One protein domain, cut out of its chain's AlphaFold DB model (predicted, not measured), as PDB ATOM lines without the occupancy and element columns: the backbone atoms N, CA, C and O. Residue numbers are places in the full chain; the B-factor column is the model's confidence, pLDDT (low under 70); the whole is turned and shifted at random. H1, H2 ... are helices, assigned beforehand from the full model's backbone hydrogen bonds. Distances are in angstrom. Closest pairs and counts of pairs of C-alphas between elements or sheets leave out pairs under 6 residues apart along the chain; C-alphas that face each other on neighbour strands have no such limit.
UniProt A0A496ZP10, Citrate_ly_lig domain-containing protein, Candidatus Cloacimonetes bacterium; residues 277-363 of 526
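This is residues 277 to 363 of the 526 residues of the protein "Citrate_ly_lig domain-containing protein" of Candidatus Cloacimonetes bacterium (UniProt A0A496ZP10). The longest helix, H5, runs through the middle of an elongated all-helix body; H1 meets it at a wide angle in a V that closes towards their later residues, and short H3 and H4 bridge the open side of the V near the first residues of H5. H2 packs along H5, running the opposite way. The printed part has 87 residues with five named helices, in the order H1, H2, H3, H4, H5, and no named strand; its class is all helix. The whole is compact, with a radius of gyration of the C-alphas of 13.5 A, and spans 43 by 23 by 15 A along its three main axes.

Begin with H5, residues 341 to 361, the hub, which touches four other helices. Look first to H1, residues 279 to 297: it touches H5 with residues 289 to 297 alone, and the closest C-alphas, those of Ala 293 and Ala 356, are 4.8 A apart. H1 and H5 run the same way at a steep tilt of 55 degrees. H2, residues 306 to 320, touches H5 at a shallow tilt of 26 degrees, opposite ways, and the closest C-alphas are those of Val 317 and Lys 349 at 6.2 A. Turn to H3, residues 322 to 328, which touches residues 345 to 349 of H5 alone and stands about perpendicular to H5 at 85 degrees; the closest C-alphas, those of Ser 326 and Lys 345, are 6.5 A apart. H4, residues 330 to 335, touches residues 341 to 345 of H5 alone, at a steep tilt of 64 degrees, with the closest C-alphas, those of Ile 333 and Pro 341, at 5.9 A. H4 also touches H1, there with residues 281 to 285 of H1 alone, at a shallow tilt of 29 degrees, opposite ways; the C-alphas of Val 281 and Lys 332 are the closest, at 6.3 A. H1 and H2 only just touch, with 3 pairs of C-alphas within 8 A, the closest being Tyr 296 and Lys 316 at 7.0 A. H1 and H3 are close but not clearly touching, their closest C-alphas, those of Asp 288 and Val 328, being 7.2 A apart, while H2 and H4 are apart. In the backbones of H4 and H5 each O i to N i+4 pair is within hydrogen-bond range; in H1 it is 14 of 15, in H2 10 of 11, and in H3 1 of 3, beside 1 of 4 O i to N i+3 pairs.

Find C-alpha 341 at (-33.340, -24.140, -33.467); from there H5 runs 30.2 A to C-alpha 361 at (-31.226, -52.924, -24.589). H1 begins at C-alpha 279, (-18.839, -34.112, -42.068), and measures 27.3 A to C-alpha 297. H2, from C-alpha 306 to C-alpha 320, measures 20.1 A. H3, from His 322 to Val 328, and H4, from Ala 330 to Ala 335, are the short ones.

Look for the two C-alphas farthest apart at Gln 303 and Thr 338, 43.8 A from each other. The printed part has no cut. The links from H2 to H3, H3 to H4 and H4 to H5 are tight, the link from H1 to H2 is short with 8 residues, and no link is long. The mean pLDDT of the printed part is 85.9; you will find values under 70 at residues 321 to 324, of which 322 to 324 belong to H3, at residues 326 to 327, also in H3, and at residues 337 to 338.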
ATOM      1  N   GLY A 277     -25.010 -31.057 -41.006       81.88
ATOM      2  CA  GLY A 277     -23.851 -30.176 -40.938       81.88
ATOM      3  C   GLY A 277     -22.759 -30.663 -41.890       81.88
ATOM      4  O   GLY A 277     -22.947 -31.621 -42.647       81.88
ATOM      5  N   THR A 278     -21.584 -30.041 -41.822       86.25
ATOM      6  CA  THR A 278     -20.399 -30.594 -42.490       86.25
ATOM      7  C   THR A 278     -20.050 -31.972 -41.900       86.25
ATOM      8  O   THR A 278     -20.479 -32.289 -40.785       86.25
ATOM      9  N   PRO A 279     -19.274 -32.819 -42.602       88.25
ATOM     10  CA  PRO A 279     -18.839 -34.112 -42.068       88.25
ATOM     11  C   PRO A 279     -18.187 -34.022 -40.678       88.25
ATOM     12  O   PRO A 279     -18.395 -34.902 -39.841       88.25
ATOM     13  N   GLU A 280     -17.439 -32.952 -40.416       89.06
ATOM     14  CA  GLU A 280     -16.790 -32.671 -39.134       89.06
ATOM     15  C   GLU A 280     -17.832 -32.368 -38.051       89.06
ATOM     16  O   GLU A 280     -17.804 -32.983 -36.986       89.06
ATOM     17  N   VAL A 281     -18.801 -31.494 -38.354       88.38
ATOM     18  CA  VAL A 281     -19.906 -31.156 -37.442       88.38
ATOM     19  C   VAL A 281     -20.760 -32.385 -37.133       88.38
ATOM     20  O   VAL A 281     -21.124 -32.598 -35.983       88.38
ATOM     21  N   GLU A 282     -21.064 -33.223 -38.126       88.75
ATOM     22  CA  GLU A 282     -21.799 -34.478 -37.912       88.75
ATOM     23  C   GLU A 282     -21.017 -35.459 -37.037       88.75
ATOM     24  O   GLU A 282     -21.584 -36.085 -36.144       88.75
ATOM     25  N   THR A 283     -19.714 -35.600 -37.279       89.19
ATOM     26  CA  THR A 283     -18.860 -36.498 -36.493       89.19
ATOM     27  C   THR A 283     -18.818 -36.056 -35.033       89.19
ATOM     28  O   THR A 283     -19.014 -36.883 -34.140       89.19
ATOM     29  N   GLN A 284     -18.641 -34.755 -34.793       89.50
ATOM     30  CA  GLN A 284     -18.665 -34.179 -33.453       89.50
ATOM     31  C   GLN A 284     -20.042 -34.347 -32.799       89.50
ATOM     32  O   GLN A 284     -20.131 -34.871 -31.692       89.50
ATOM     33  N   TYR A 285     -21.120 -34.032 -33.522       90.56
ATOM     34  CA  TYR A 285     -22.496 -34.210 -33.054       90.56
ATOM     35  C   TYR A 285     -22.754 -35.634 -32.549       90.56
ATOM     36  O   TYR A 285     -23.227 -35.821 -31.430       90.56
ATOM     37  N   TRP A 286     -22.416 -36.657 -33.340       90.56
ATOM     38  CA  TRP A 286     -22.623 -38.048 -32.929       90.56
ATOM     39  C   TRP A 286     -21.687 -38.476 -31.795       90.56
ATOM     40  O   TRP A 286     -22.075 -39.316 -30.983       90.56
ATOM     41  N   SER A 287     -20.482 -37.910 -31.704       89.88
ATOM     42  CA  SER A 287     -19.599 -38.104 -30.549       89.88
ATOM     43  C   SER A 287     -20.250 -37.575 -29.267       89.88
ATOM     44  O   SER A 287     -20.323 -38.294 -28.270       89.88
ATOM     45  N   ASP A 288     -20.804 -36.364 -29.314       90.75
ATOM     46  CA  ASP A 288     -21.463 -35.727 -28.173       90.75
ATOM     47  C   ASP A 288     -22.752 -36.454 -27.776       90.75
ATOM     48  O   ASP A 288     -22.958 -36.736 -26.597       90.75
ATOM     49  N   VAL A 289     -23.573 -36.868 -28.751       91.50
ATOM     50  CA  VAL A 289     -24.755 -37.713 -28.502       91.50
ATOM     51  C   VAL A 289     -24.366 -38.989 -27.752       91.50
ATOM     52  O   VAL A 289     -25.003 -39.328 -26.754       91.50
ATOM     53  N   ASN A 290     -23.316 -39.693 -28.193       90.75
ATOM     54  CA  ASN A 290     -22.857 -40.919 -27.532       90.75
ATOM     55  C   ASN A 290     -22.339 -40.658 -26.115       90.75
ATOM     56  O   ASN A 290     -22.630 -41.439 -25.208       90.75
ATOM     57  N   LYS A 291     -21.588 -39.568 -25.920       90.50
ATOM     58  CA  LYS A 291     -21.060 -39.177 -24.612       90.50
ATOM     59  C   LYS A 291     -22.192 -38.898 -23.622       90.50
ATOM     60  O   LYS A 291     -22.238 -39.527 -22.569       90.50
ATOM     61  N   VAL A 292     -23.139 -38.036 -23.993       91.00
ATOM     62  CA  VAL A 292     -24.278 -37.670 -23.137       91.00
ATOM     63  C   VAL A 292     -25.168 -38.882 -22.853       91.00
ATOM     64  O   VAL A 292     -25.574 -39.109 -21.713       91.00
ATOM     65  N   ALA A 293     -25.434 -39.713 -23.868       92.25
ATOM     66  CA  ALA A 293     -26.172 -40.960 -23.684       92.25
ATOM     67  C   ALA A 293     -25.490 -41.884 -22.663       92.25
ATOM     68  O   ALA A 293     -26.169 -42.479 -21.829       92.25
ATOM     69  N   HIS A 294     -24.159 -41.987 -22.694       91.06
ATOM     70  CA  HIS A 294     -23.410 -42.774 -21.720       91.06
ATOM     71  C   HIS A 294     -23.501 -42.181 -20.311       91.06
ATOM     72  O   HIS A 294     -23.783 -42.919 -19.370       91.06
ATOM     73  N   GLU A 295     -23.322 -40.863 -20.169       90.62
ATOM     74  CA  GLU A 295     -23.397 -40.141 -18.890       90.62
ATOM     75  C   GLU A 295     -24.736 -40.366 -18.178       90.62
ATOM     76  O   GLU A 295     -24.758 -40.693 -16.989       90.62
ATOM     77  N   TYR A 296     -25.857 -40.319 -18.908       90.69
ATOM     78  CA  TYR A 296     -27.176 -40.608 -18.332       90.69
ATOM     79  C   TYR A 296     -27.332 -42.039 -17.804       90.69
ATOM     80  O   TYR A 296     -28.211 -42.289 -16.969       90.69
ATOM     81  N   LEU A 297     -26.482 -42.964 -18.252       91.06
ATOM     82  CA  LEU A 297     -26.538 -44.385 -17.930       91.06
ATOM     83  C   LEU A 297     -25.502 -44.854 -16.896       91.06
ATOM     84  O   LEU A 297     -25.613 -45.993 -16.445       91.06
ATOM     85  N   ILE A 298     -24.526 -44.023 -16.496       86.12
ATOM     86  CA  ILE A 298     -23.416 -44.426 -15.598       86.12
ATOM     87  C   ILE A 298     -23.926 -45.015 -14.273       86.12
ATOM     88  O   ILE A 298     -23.364 -45.983 -13.767       86.12
ATOM     89  N   HIS A 299     -25.011 -44.461 -13.731       83.88
ATOM     90  CA  HIS A 299     -25.589 -44.865 -12.445       83.88
ATOM     91  C   HIS A 299     -26.961 -45.542 -12.586       83.88
ATOM     92  O   HIS A 299     -27.754 -45.541 -11.646       83.88
ATOM     93  N   SER A 300     -27.280 -46.070 -13.769       87.19
ATOM     94  CA  SER A 300     -28.539 -46.784 -13.980       87.19
ATOM     95  C   SER A 300     -28.493 -48.177 -13.352       87.19
ATOM     96  O   SER A 300     -27.550 -48.937 -13.567       87.19
ATOM     97  N   ASP A 301     -29.539 -48.525 -12.604       87.19
ATOM     98  CA  ASP A 301     -29.708 -49.857 -12.023       87.19
ATOM     99  C   ASP A 301     -30.355 -50.813 -13.033       87.19
ATOM    100  O   ASP A 301     -31.577 -50.873 -13.169       87.19
ATOM    101  N   TYR A 302     -29.515 -51.573 -13.733       85.50
ATOM    102  CA  TYR A 302     -29.922 -52.533 -14.762       85.50
ATOM    103  C   TYR A 302     -30.705 -53.748 -14.243       85.50
ATOM    104  O   TYR A 302     -31.110 -54.577 -15.053       85.50
ATOM    105  N   GLN A 303     -30.923 -53.872 -12.929       86.25
ATOM    106  CA  GLN A 303     -31.799 -54.902 -12.360       86.25
ATOM    107  C   GLN A 303     -33.279 -54.503 -12.394       86.25
ATOM    108  O   GLN A 303     -34.154 -55.353 -12.217       86.25
ATOM    109  N   LYS A 304     -33.584 -53.218 -12.612       90.62
ATOM    110  CA  LYS A 304     -34.964 -52.743 -12.743       90.62
ATOM    111  C   LYS A 304     -35.625 -53.283 -14.023       90.62
ATOM    112  O   LYS A 304     -34.935 -53.492 -15.022       90.62
ATOM    113  N   PRO A 305     -36.967 -53.423 -14.039       91.94
ATOM    114  CA  PRO A 305     -37.710 -53.690 -15.267       91.94
ATOM    115  C   PRO A 305     -37.386 -52.663 -16.359       91.94
ATOM    116  O   PRO A 305     -37.158 -51.482 -16.067       91.94
ATOM    117  N   LEU A 306     -37.382 -53.108 -17.618       93.19
ATOM    118  CA  LEU A 306     -37.008 -52.282 -18.767       93.19
ATOM    119  C   LEU A 306     -37.859 -51.009 -18.857       93.19
ATOM    120  O   LEU A 306     -37.327 -49.933 -19.104       93.19
ATOM    121  N   GLU A 307     -39.157 -51.113 -18.605       93.06
ATOM    122  CA  GLU A 307     -40.106 -49.999 -18.628       93.06
ATOM    123  C   GLU A 307     -39.717 -48.911 -17.618       93.06
ATOM    124  O   GLU A 307     -39.755 -47.721 -17.925       93.06
ATOM    125  N   VAL A 308     -39.245 -49.316 -16.435       93.50
ATOM    126  CA  VAL A 308     -38.780 -48.391 -15.391       93.50
ATOM    127  C   VAL A 308     -37.464 -47.728 -15.800       93.50
ATOM    128  O   VAL A 308     -37.305 -46.523 -15.619       93.50
ATOM    129  N   LEU A 309     -36.536 -48.480 -16.398       94.25
ATOM    130  CA  LEU A 309     -35.289 -47.925 -16.941       94.25
ATOM    131  C   LEU A 309     -35.548 -46.891 -18.042       94.25
ATOM    132  O   LEU A 309     -34.874 -45.860 -18.096       94.25
ATOM    133  N   LEU A 310     -36.515 -47.163 -18.918       95.19
ATOM    134  CA  LEU A 310     -36.903 -46.264 -19.999       95.19
ATOM    135  C   LEU A 310     -37.606 -45.012 -19.470       95.19
ATOM    136  O   LEU A 310     -37.304 -43.921 -19.949       95.19
ATOM    137  N   LYS A 311     -38.445 -45.144 -18.435       94.38
ATOM    138  CA  LYS A 311     -39.040 -44.001 -17.730       94.38
ATOM    139  C   LYS A 311     -37.980 -43.106 -17.088       94.38
ATOM    140  O   LYS A 311     -37.992 -41.890 -17.277       94.38
ATOM    141  N   ASP A 312     -37.029 -43.704 -16.368       93.06
ATOM    142  CA  ASP A 312     -35.916 -42.982 -15.741       93.06
ATOM    143  C   ASP A 312     -35.073 -42.243 -16.802       93.06
ATOM    144  O   ASP A 312     -34.674 -41.092 -16.601       93.06
ATOM    145  N   LEU A 313     -34.820 -42.881 -17.952       94.06
ATOM    146  CA  LEU A 313     -34.117 -42.268 -19.080       94.06
ATOM    147  C   LEU A 313     -34.915 -41.111 -19.697       94.06
ATOM    148  O   LEU A 313     -34.336 -40.061 -19.977       94.06
ATOM    149  N   ASN A 314     -36.223 -41.285 -19.894       93.50
ATOM    150  CA  ASN A 314     -37.102 -40.251 -20.430       93.50
ATOM    151  C   ASN A 314     -37.053 -38.992 -19.556       93.50
ATOM    152  O   ASN A 314     -36.769 -37.904 -20.057       93.50
ATOM    153  N   ASN A 315     -37.195 -39.157 -18.239       90.62
ATOM    154  CA  ASN A 315     -37.123 -38.051 -17.285       90.62
ATOM    155  C   ASN A 315     -35.781 -37.310 -17.374       90.62
ATOM    156  O   ASN A 315     -35.747 -36.078 -17.415       90.62
ATOM    157  N   LYS A 316     -34.670 -38.049 -17.474       90.38
ATOM    158  CA  LYS A 316     -33.331 -37.457 -17.611       90.38
ATOM    159  C   LYS A 316     -33.191 -36.619 -18.885       90.38
ATOM    160  O   LYS A 316     -32.723 -35.482 -18.823       90.38
ATOM    161  N   VAL A 317     -33.600 -37.174 -20.028       90.56
ATOM    162  CA  VAL A 317     -33.390 -36.566 -21.352       90.56
ATOM    163  C   VAL A 317     -34.377 -35.434 -21.627       90.56
ATOM    164  O   VAL A 317     -33.979 -34.348 -22.060       90.56
ATOM    165  N   PHE A 318     -35.667 -35.682 -21.409       87.56
ATOM    166  CA  PHE A 318     -36.721 -34.772 -21.835       87.56
ATOM    167  C   PHE A 318     -37.086 -33.746 -20.769       87.56
ATOM    168  O   PHE A 318     -37.311 -32.606 -21.162       87.56
ATOM    169  N   ILE A 319     -37.052 -34.095 -19.477       81.00
ATOM    170  CA  ILE A 319     -37.482 -33.207 -18.383       81.00
ATOM    171  C   ILE A 319     -36.294 -32.437 -17.794       81.00
ATOM    172  O   ILE A 319     -36.275 -31.209 -17.837       81.00
ATOM    173  N   SER A 320     -35.265 -33.126 -17.288       78.31
ATOM    174  CA  SER A 320     -34.139 -32.456 -16.612       78.31
ATOM    175  C   SER A 320     -33.028 -31.962 -17.548       78.31
ATOM    176  O   SER A 320     -32.246 -31.099 -17.168       78.31
ATOM    177  N   GLY A 321     -32.934 -32.490 -18.772       68.62
ATOM    178  CA  GLY A 321     -31.811 -32.237 -19.689       68.62
ATOM    179  C   GLY A 321     -31.880 -30.938 -20.506       68.62
ATOM    180  O   GLY A 321     -31.052 -30.735 -21.393       68.62
ATOM    181  N   HIS A 322     -32.869 -30.067 -20.279       62.50
ATOM    182  CA  HIS A 322     -33.192 -28.954 -21.188       62.50
ATOM    183  C   HIS A 322     -32.088 -27.890 -21.348       62.50
ATOM    184  O   HIS A 322     -31.896 -27.398 -22.464       62.50
ATOM    185  N   GLU A 323     -31.365 -27.534 -20.282       59.31
ATOM    186  CA  GLU A 323     -30.364 -26.453 -20.332       59.31
ATOM    187  C   GLU A 323     -29.062 -26.895 -21.020       59.31
ATOM    188  O   GLU A 323     -28.581 -26.216 -21.927       59.31
ATOM    189  N   TYR A 324     -28.560 -28.090 -20.700       63.25
ATOM    190  CA  TYR A 324     -27.266 -28.593 -21.184       63.25
ATOM    191  C   TYR A 324     -27.236 -28.891 -22.695       63.25
ATOM    192  O   TYR A 324     -26.244 -28.652 -23.381       63.25
ATOM    193  N   ILE A 325     -28.352 -29.365 -23.259       71.31
ATOM    194  CA  ILE A 325     -28.433 -29.787 -24.670       71.31
ATOM    195  C   ILE A 325     -28.250 -28.602 -25.632       71.31
ATOM    196  O   ILE A 325     -27.697 -28.759 -26.719       71.31
ATOM    197  N   SER A 326     -28.687 -27.399 -25.252       68.38
ATOM    198  CA  SER A 326     -28.591 -26.233 -26.140       68.38
ATOM    199  C   SER A 326     -27.143 -25.805 -26.395       68.38
ATOM    200  O   SER A 326     -26.830 -25.378 -27.505       68.38
ATOM    201  N   GLU A 327     -26.278 -25.928 -25.389       68.81
ATOM    202  CA  GLU A 327     -24.865 -25.552 -25.483       68.81
ATOM    203  C   GLU A 327     -24.057 -26.616 -26.225       68.81
ATOM    204  O   GLU A 327     -23.308 -26.293 -27.147       68.81
ATOM    205  N   VAL A 328     -24.278 -27.893 -25.891       74.00
ATOM    206  CA  VAL A 328     -23.561 -29.031 -26.490       74.00
ATOM    207  C   VAL A 328     -23.758 -29.099 -28.006       74.00
ATOM    208  O   VAL A 328     -22.822 -29.394 -28.740       74.00
ATOM    209  N   PHE A 329     -24.955 -28.774 -28.504       80.81
ATOM    210  CA  PHE A 329     -25.276 -28.879 -29.932       80.81
ATOM    211  C   PHE A 329     -25.317 -27.533 -30.665       80.81
ATOM    212  O   PHE A 329     -25.875 -27.444 -31.762       80.81
ATOM    213  N   ALA A 330     -24.710 -26.484 -30.102       79.06
ATOM    214  CA  ALA A 330     -24.713 -25.142 -30.686       79.06
ATOM    215  C   ALA A 330     -24.141 -25.109 -32.115       79.06
ATOM    216  O   ALA A 330     -24.734 -24.492 -32.999       79.06
ATOM    217  N   GLU A 331     -23.037 -25.815 -32.378       80.25
ATOM    218  CA  GLU A 331     -22.424 -25.876 -33.716       80.25
ATOM    219  C   GLU A 331     -23.327 -26.569 -34.738       80.25
ATOM    220  O   GLU A 331     -23.454 -26.121 -35.877       80.25
ATOM    221  N   LYS A 332     -24.042 -27.617 -34.315       82.44
ATOM    222  CA  LYS A 332     -25.028 -28.287 -35.162       82.44
ATOM    223  C   LYS A 332     -26.187 -27.352 -35.514       82.44
ATOM    224  O   LYS A 332     -26.605 -27.339 -36.666       82.44
ATOM    225  N   ILE A 333     -26.668 -26.566 -34.548       78.94
ATOM    226  CA  ILE A 333     -27.724 -25.565 -34.751       78.94
ATOM    227  C   ILE A 333     -27.266 -24.492 -35.745       78.94
ATOM    228  O   ILE A 333     -28.008 -24.177 -36.674       78.94
ATOM    229  N   LYS A 334     -26.043 -23.967 -35.583       79.88
ATOM    230  CA  LYS A 334     -25.456 -22.974 -36.499       79.88
ATOM    231  C   LYS A 334     -25.307 -23.524 -37.916       79.88
ATOM    232  O   LYS A 334     -25.644 -22.839 -38.869       79.88
ATOM    233  N   ALA A 335     -24.850 -24.769 -38.057       78.88
ATOM    234  CA  ALA A 335     -24.629 -25.396 -39.357       78.88
ATOM    235  C   ALA A 335     -25.927 -25.688 -40.137       78.88
ATOM    236  O   ALA A 335     -25.872 -25.973 -41.330       78.88
ATOM    237  N   THR A 336     -27.091 -25.635 -39.484       71.62
ATOM    238  CA  THR A 336     -28.396 -25.911 -40.093       71.62
ATOM    239  C   THR A 336     -29.265 -24.653 -40.186       71.62
ATOM    240  O   THR A 336     -30.372 -24.618 -39.651       71.62
ATOM    241  N   GLU A 337     -28.776 -23.615 -40.871       63.94
ATOM    242  CA  GLU A 337     -29.400 -22.276 -40.934       63.94
ATOM    243  C   GLU A 337     -30.862 -22.263 -41.422       63.94
ATOM    244  O   GLU A 337     -31.625 -21.352 -41.108       63.94
ATOM    245  N   THR A 338     -31.286 -23.286 -42.168       69.44
ATOM    246  CA  THR A 338     -32.645 -23.378 -42.732       69.44
ATOM    247  C   THR A 338     -33.694 -23.912 -41.752       69.44
ATOM    248  O   THR A 338     -34.887 -23.892 -42.059       69.44
ATOM    249  N   ILE A 339     -33.285 -24.389 -40.570       75.31
ATOM    250  CA  ILE A 339     -34.161 -25.096 -39.630       75.31
ATOM    251  C   ILE A 339     -34.261 -24.322 -38.325       75.31
ATOM    252  O   ILE A 339     -33.275 -23.835 -37.776       75.31
ATOM    253  N   ARG A 340     -35.477 -24.259 -37.775       81.00
ATOM    254  CA  ARG A 340     -35.708 -23.611 -36.483       81.00
ATOM    255  C   ARG A 340     -34.884 -24.307 -35.385       81.00
ATOM    256  O   ARG A 340     -34.995 -25.526 -35.244       81.00
ATOM    257  N   PRO A 341     -34.150 -23.561 -34.539       82.44
ATOM    258  CA  PRO A 341     -33.340 -24.140 -33.467       82.44
ATOM    259  C   PRO A 341     -34.103 -25.092 -32.535       82.44
ATOM    260  O   PRO A 341     -33.539 -26.080 -32.077       82.44
ATOM    261  N   CYS A 342     -35.392 -24.842 -32.278       83.75
ATOM    262  CA  CYS A 342     -36.238 -25.724 -31.468       83.75
ATOM    263  C   CYS A 342     -36.371 -27.143 -32.050       83.75
ATOM    264  O   CYS A 342     -36.315 -28.109 -31.293       83.75
ATOM    265  N   ILE A 343     -36.454 -27.287 -33.378       84.31
ATOM    266  CA  ILE A 343     -36.509 -28.596 -34.051       84.31
ATOM    267  C   ILE A 343     -35.186 -29.339 -33.855       84.31
ATOM    268  O   ILE A 343     -35.179 -30.524 -33.533       84.31
ATOM    269  N   VAL A 344     -34.057 -28.641 -34.009       83.31
ATOM    270  CA  VAL A 344     -32.722 -29.234 -33.831       83.31
ATOM    271  C   VAL A 344     -32.523 -29.699 -32.386       83.31
ATOM    272  O   VAL A 344     -32.057 -30.813 -32.164       83.31
ATOM    273  N   LYS A 345     -32.944 -28.891 -31.403       85.38
ATOM    274  CA  LYS A 345     -32.892 -29.251 -29.976       85.38
ATOM    275  C   LYS A 345     -33.751 -30.474 -29.657       85.38
ATOM    276  O   LYS A 345     -33.281 -31.386 -28.979       85.38
ATOM    277  N   HIS A 346     -34.987 -30.522 -30.158       88.19
ATOM    278  CA  HIS A 346     -35.866 -31.678 -29.951       88.19
ATOM    279  C   HIS A 346     -35.290 -32.935 -30.602       88.19
ATOM    280  O   HIS A 346     -35.263 -34.002 -29.993       88.19
ATOM    281  N   LYS A 347     -34.750 -32.802 -31.816       88.25
ATOM    282  CA  LYS A 347     -34.078 -33.901 -32.510       88.25
ATOM    283  C   LYS A 347     -32.871 -34.425 -31.721       88.25
ATOM    284  O   LYS A 347     -32.682 -35.634 -31.655       88.25
ATOM    285  N   ALA A 348     -32.077 -33.545 -31.111       89.25
ATOM    286  CA  ALA A 348     -30.948 -33.957 -30.281       89.25
ATOM    287  C   ALA A 348     -31.397 -34.791 -29.074       89.25
ATOM    288  O   ALA A 348     -30.790 -35.821 -28.784       89.25
ATOM    289  N   LYS A 349     -32.508 -34.415 -28.426       91.44
ATOM    290  CA  LYS A 349     -33.124 -35.232 -27.368       91.44
ATOM    291  C   LYS A 349     -33.559 -36.603 -27.878       91.44
ATOM    292  O   LYS A 349     -33.200 -37.608 -27.270       91.44
ATOM    293  N   ASP A 350     -34.270 -36.649 -29.006       92.19
ATOM    294  CA  ASP A 350     -34.684 -37.906 -29.643       92.19
ATOM    295  C   ASP A 350     -33.471 -38.806 -29.959       92.19
ATOM    296  O   ASP A 350     -33.506 -40.008 -29.699       92.19
ATOM    297  N   ASP A 351     -32.382 -38.236 -30.488       92.69
ATOM    298  CA  ASP A 351     -31.161 -38.973 -30.833       92.69
ATOM    299  C   ASP A 351     -30.422 -39.487 -29.583       92.69
ATOM    300  O   ASP A 351     -29.973 -40.638 -29.573       92.69
ATOM    301  N   ILE A 352     -30.322 -38.678 -28.518       93.19
ATOM    302  CA  ILE A 352     -29.740 -39.091 -27.230       93.19
ATOM    303  C   ILE A 352     -30.567 -40.215 -26.615       93.19
ATOM    304  O   ILE A 352     -30.004 -41.247 -26.245       93.19
ATOM    305  N   PHE A 353     -31.889 -40.046 -26.534       94.31
ATOM    306  CA  PHE A 353     -32.779 -41.058 -25.973       94.31
ATOM    307  C   PHE A 353     -32.668 -42.367 -26.748       94.31
ATOM    308  O   PHE A 353     -32.473 -43.418 -26.147       94.31
ATOM    309  N   LEU A 354     -32.726 -42.320 -28.083       94.06
ATOM    310  CA  LEU A 354     -32.559 -43.506 -28.919       94.06
ATOM    311  C   LEU A 354     -31.218 -44.190 -28.677       94.06
ATOM    312  O   LEU A 354     -31.174 -45.411 -28.533       94.06
ATOM    313  N   THR A 355     -30.134 -43.421 -28.625       93.44
ATOM    314  CA  THR A 355     -28.785 -43.952 -28.410       93.44
ATOM    315  C   THR A 355     -28.679 -44.628 -27.043       93.44
ATOM    316  O   THR A 355     -28.242 -45.777 -26.954       93.44
ATOM    317  N   ALA A 356     -29.171 -43.975 -25.990       94.31
ATOM    318  CA  ALA A 356     -29.200 -44.524 -24.640       94.31
ATOM    319  C   ALA A 356     -30.133 -45.743 -24.520       94.31
ATOM    320  O   ALA A 356     -29.739 -46.754 -23.938       94.31
ATOM    321  N   LYS A 357     -31.323 -45.721 -25.136       94.75
ATOM    322  CA  LYS A 357     -32.226 -46.882 -25.226       94.75
ATOM    323  C   LYS A 357     -31.513 -48.061 -25.879       94.75
ATOM    324  O   LYS A 357     -31.583 -49.172 -25.359       94.75
ATOM    325  N   GLN A 358     -30.781 -47.842 -26.974       92.25
ATOM    326  CA  GLN A 358     -30.012 -48.923 -27.587       92.25
ATOM    327  C   GLN A 358     -28.934 -49.468 -26.646       92.25
ATOM    328  O   GLN A 358     -28.808 -50.685 -26.556       92.25
ATOM    329  N   MET A 359     -28.228 -48.611 -25.904       92.06
ATOM    330  CA  MET A 359     -27.243 -49.043 -24.905       92.06
ATOM    331  C   MET A 359     -27.875 -49.836 -23.749       92.06
ATOM    332  O   MET A 359     -27.272 -50.801 -23.286       92.06
ATOM    333  N   ILE A 360     -29.077 -49.464 -23.287       93.31
ATOM    334  CA  ILE A 360     -29.824 -50.230 -22.273       93.31
ATOM    335  C   ILE A 360     -30.158 -51.616 -22.813       93.31
ATOM    336  O   ILE A 360     -29.793 -52.623 -22.212       93.31
ATOM    337  N   LEU A 361     -30.809 -51.669 -23.975       92.00
ATOM    338  CA  LEU A 361     -31.226 -52.924 -24.589       92.00
ATOM    339  C   LEU A 361     -30.028 -53.835 -24.902       92.00
ATOM    340  O   LEU A 361     -30.136 -55.051 -24.789       92.00
ATOM    341  N   ASP A 362     -28.879 -53.262 -25.257       89.31
ATOM    342  CA  ASP A 362     -27.624 -53.984 -25.486       89.31
ATOM    343  C   ASP A 362     -27.012 -54.612 -24.233       89.31
ATOM    344  O   ASP A 362     -26.139 -55.468 -24.372       89.31
ATOM    345  N   ARG A 363     -27.426 -54.190 -23.034       89.25
ATOM    346  CA  ARG A 363     -26.963 -54.730 -21.746       89.25
ATOM    347  C   ARG A 363     -27.911 -55.774 -21.163       89.25
ATOM    348  O   ARG A 363     -27.535 -56.449 -20.210       89.25
TER     349      ARG A 363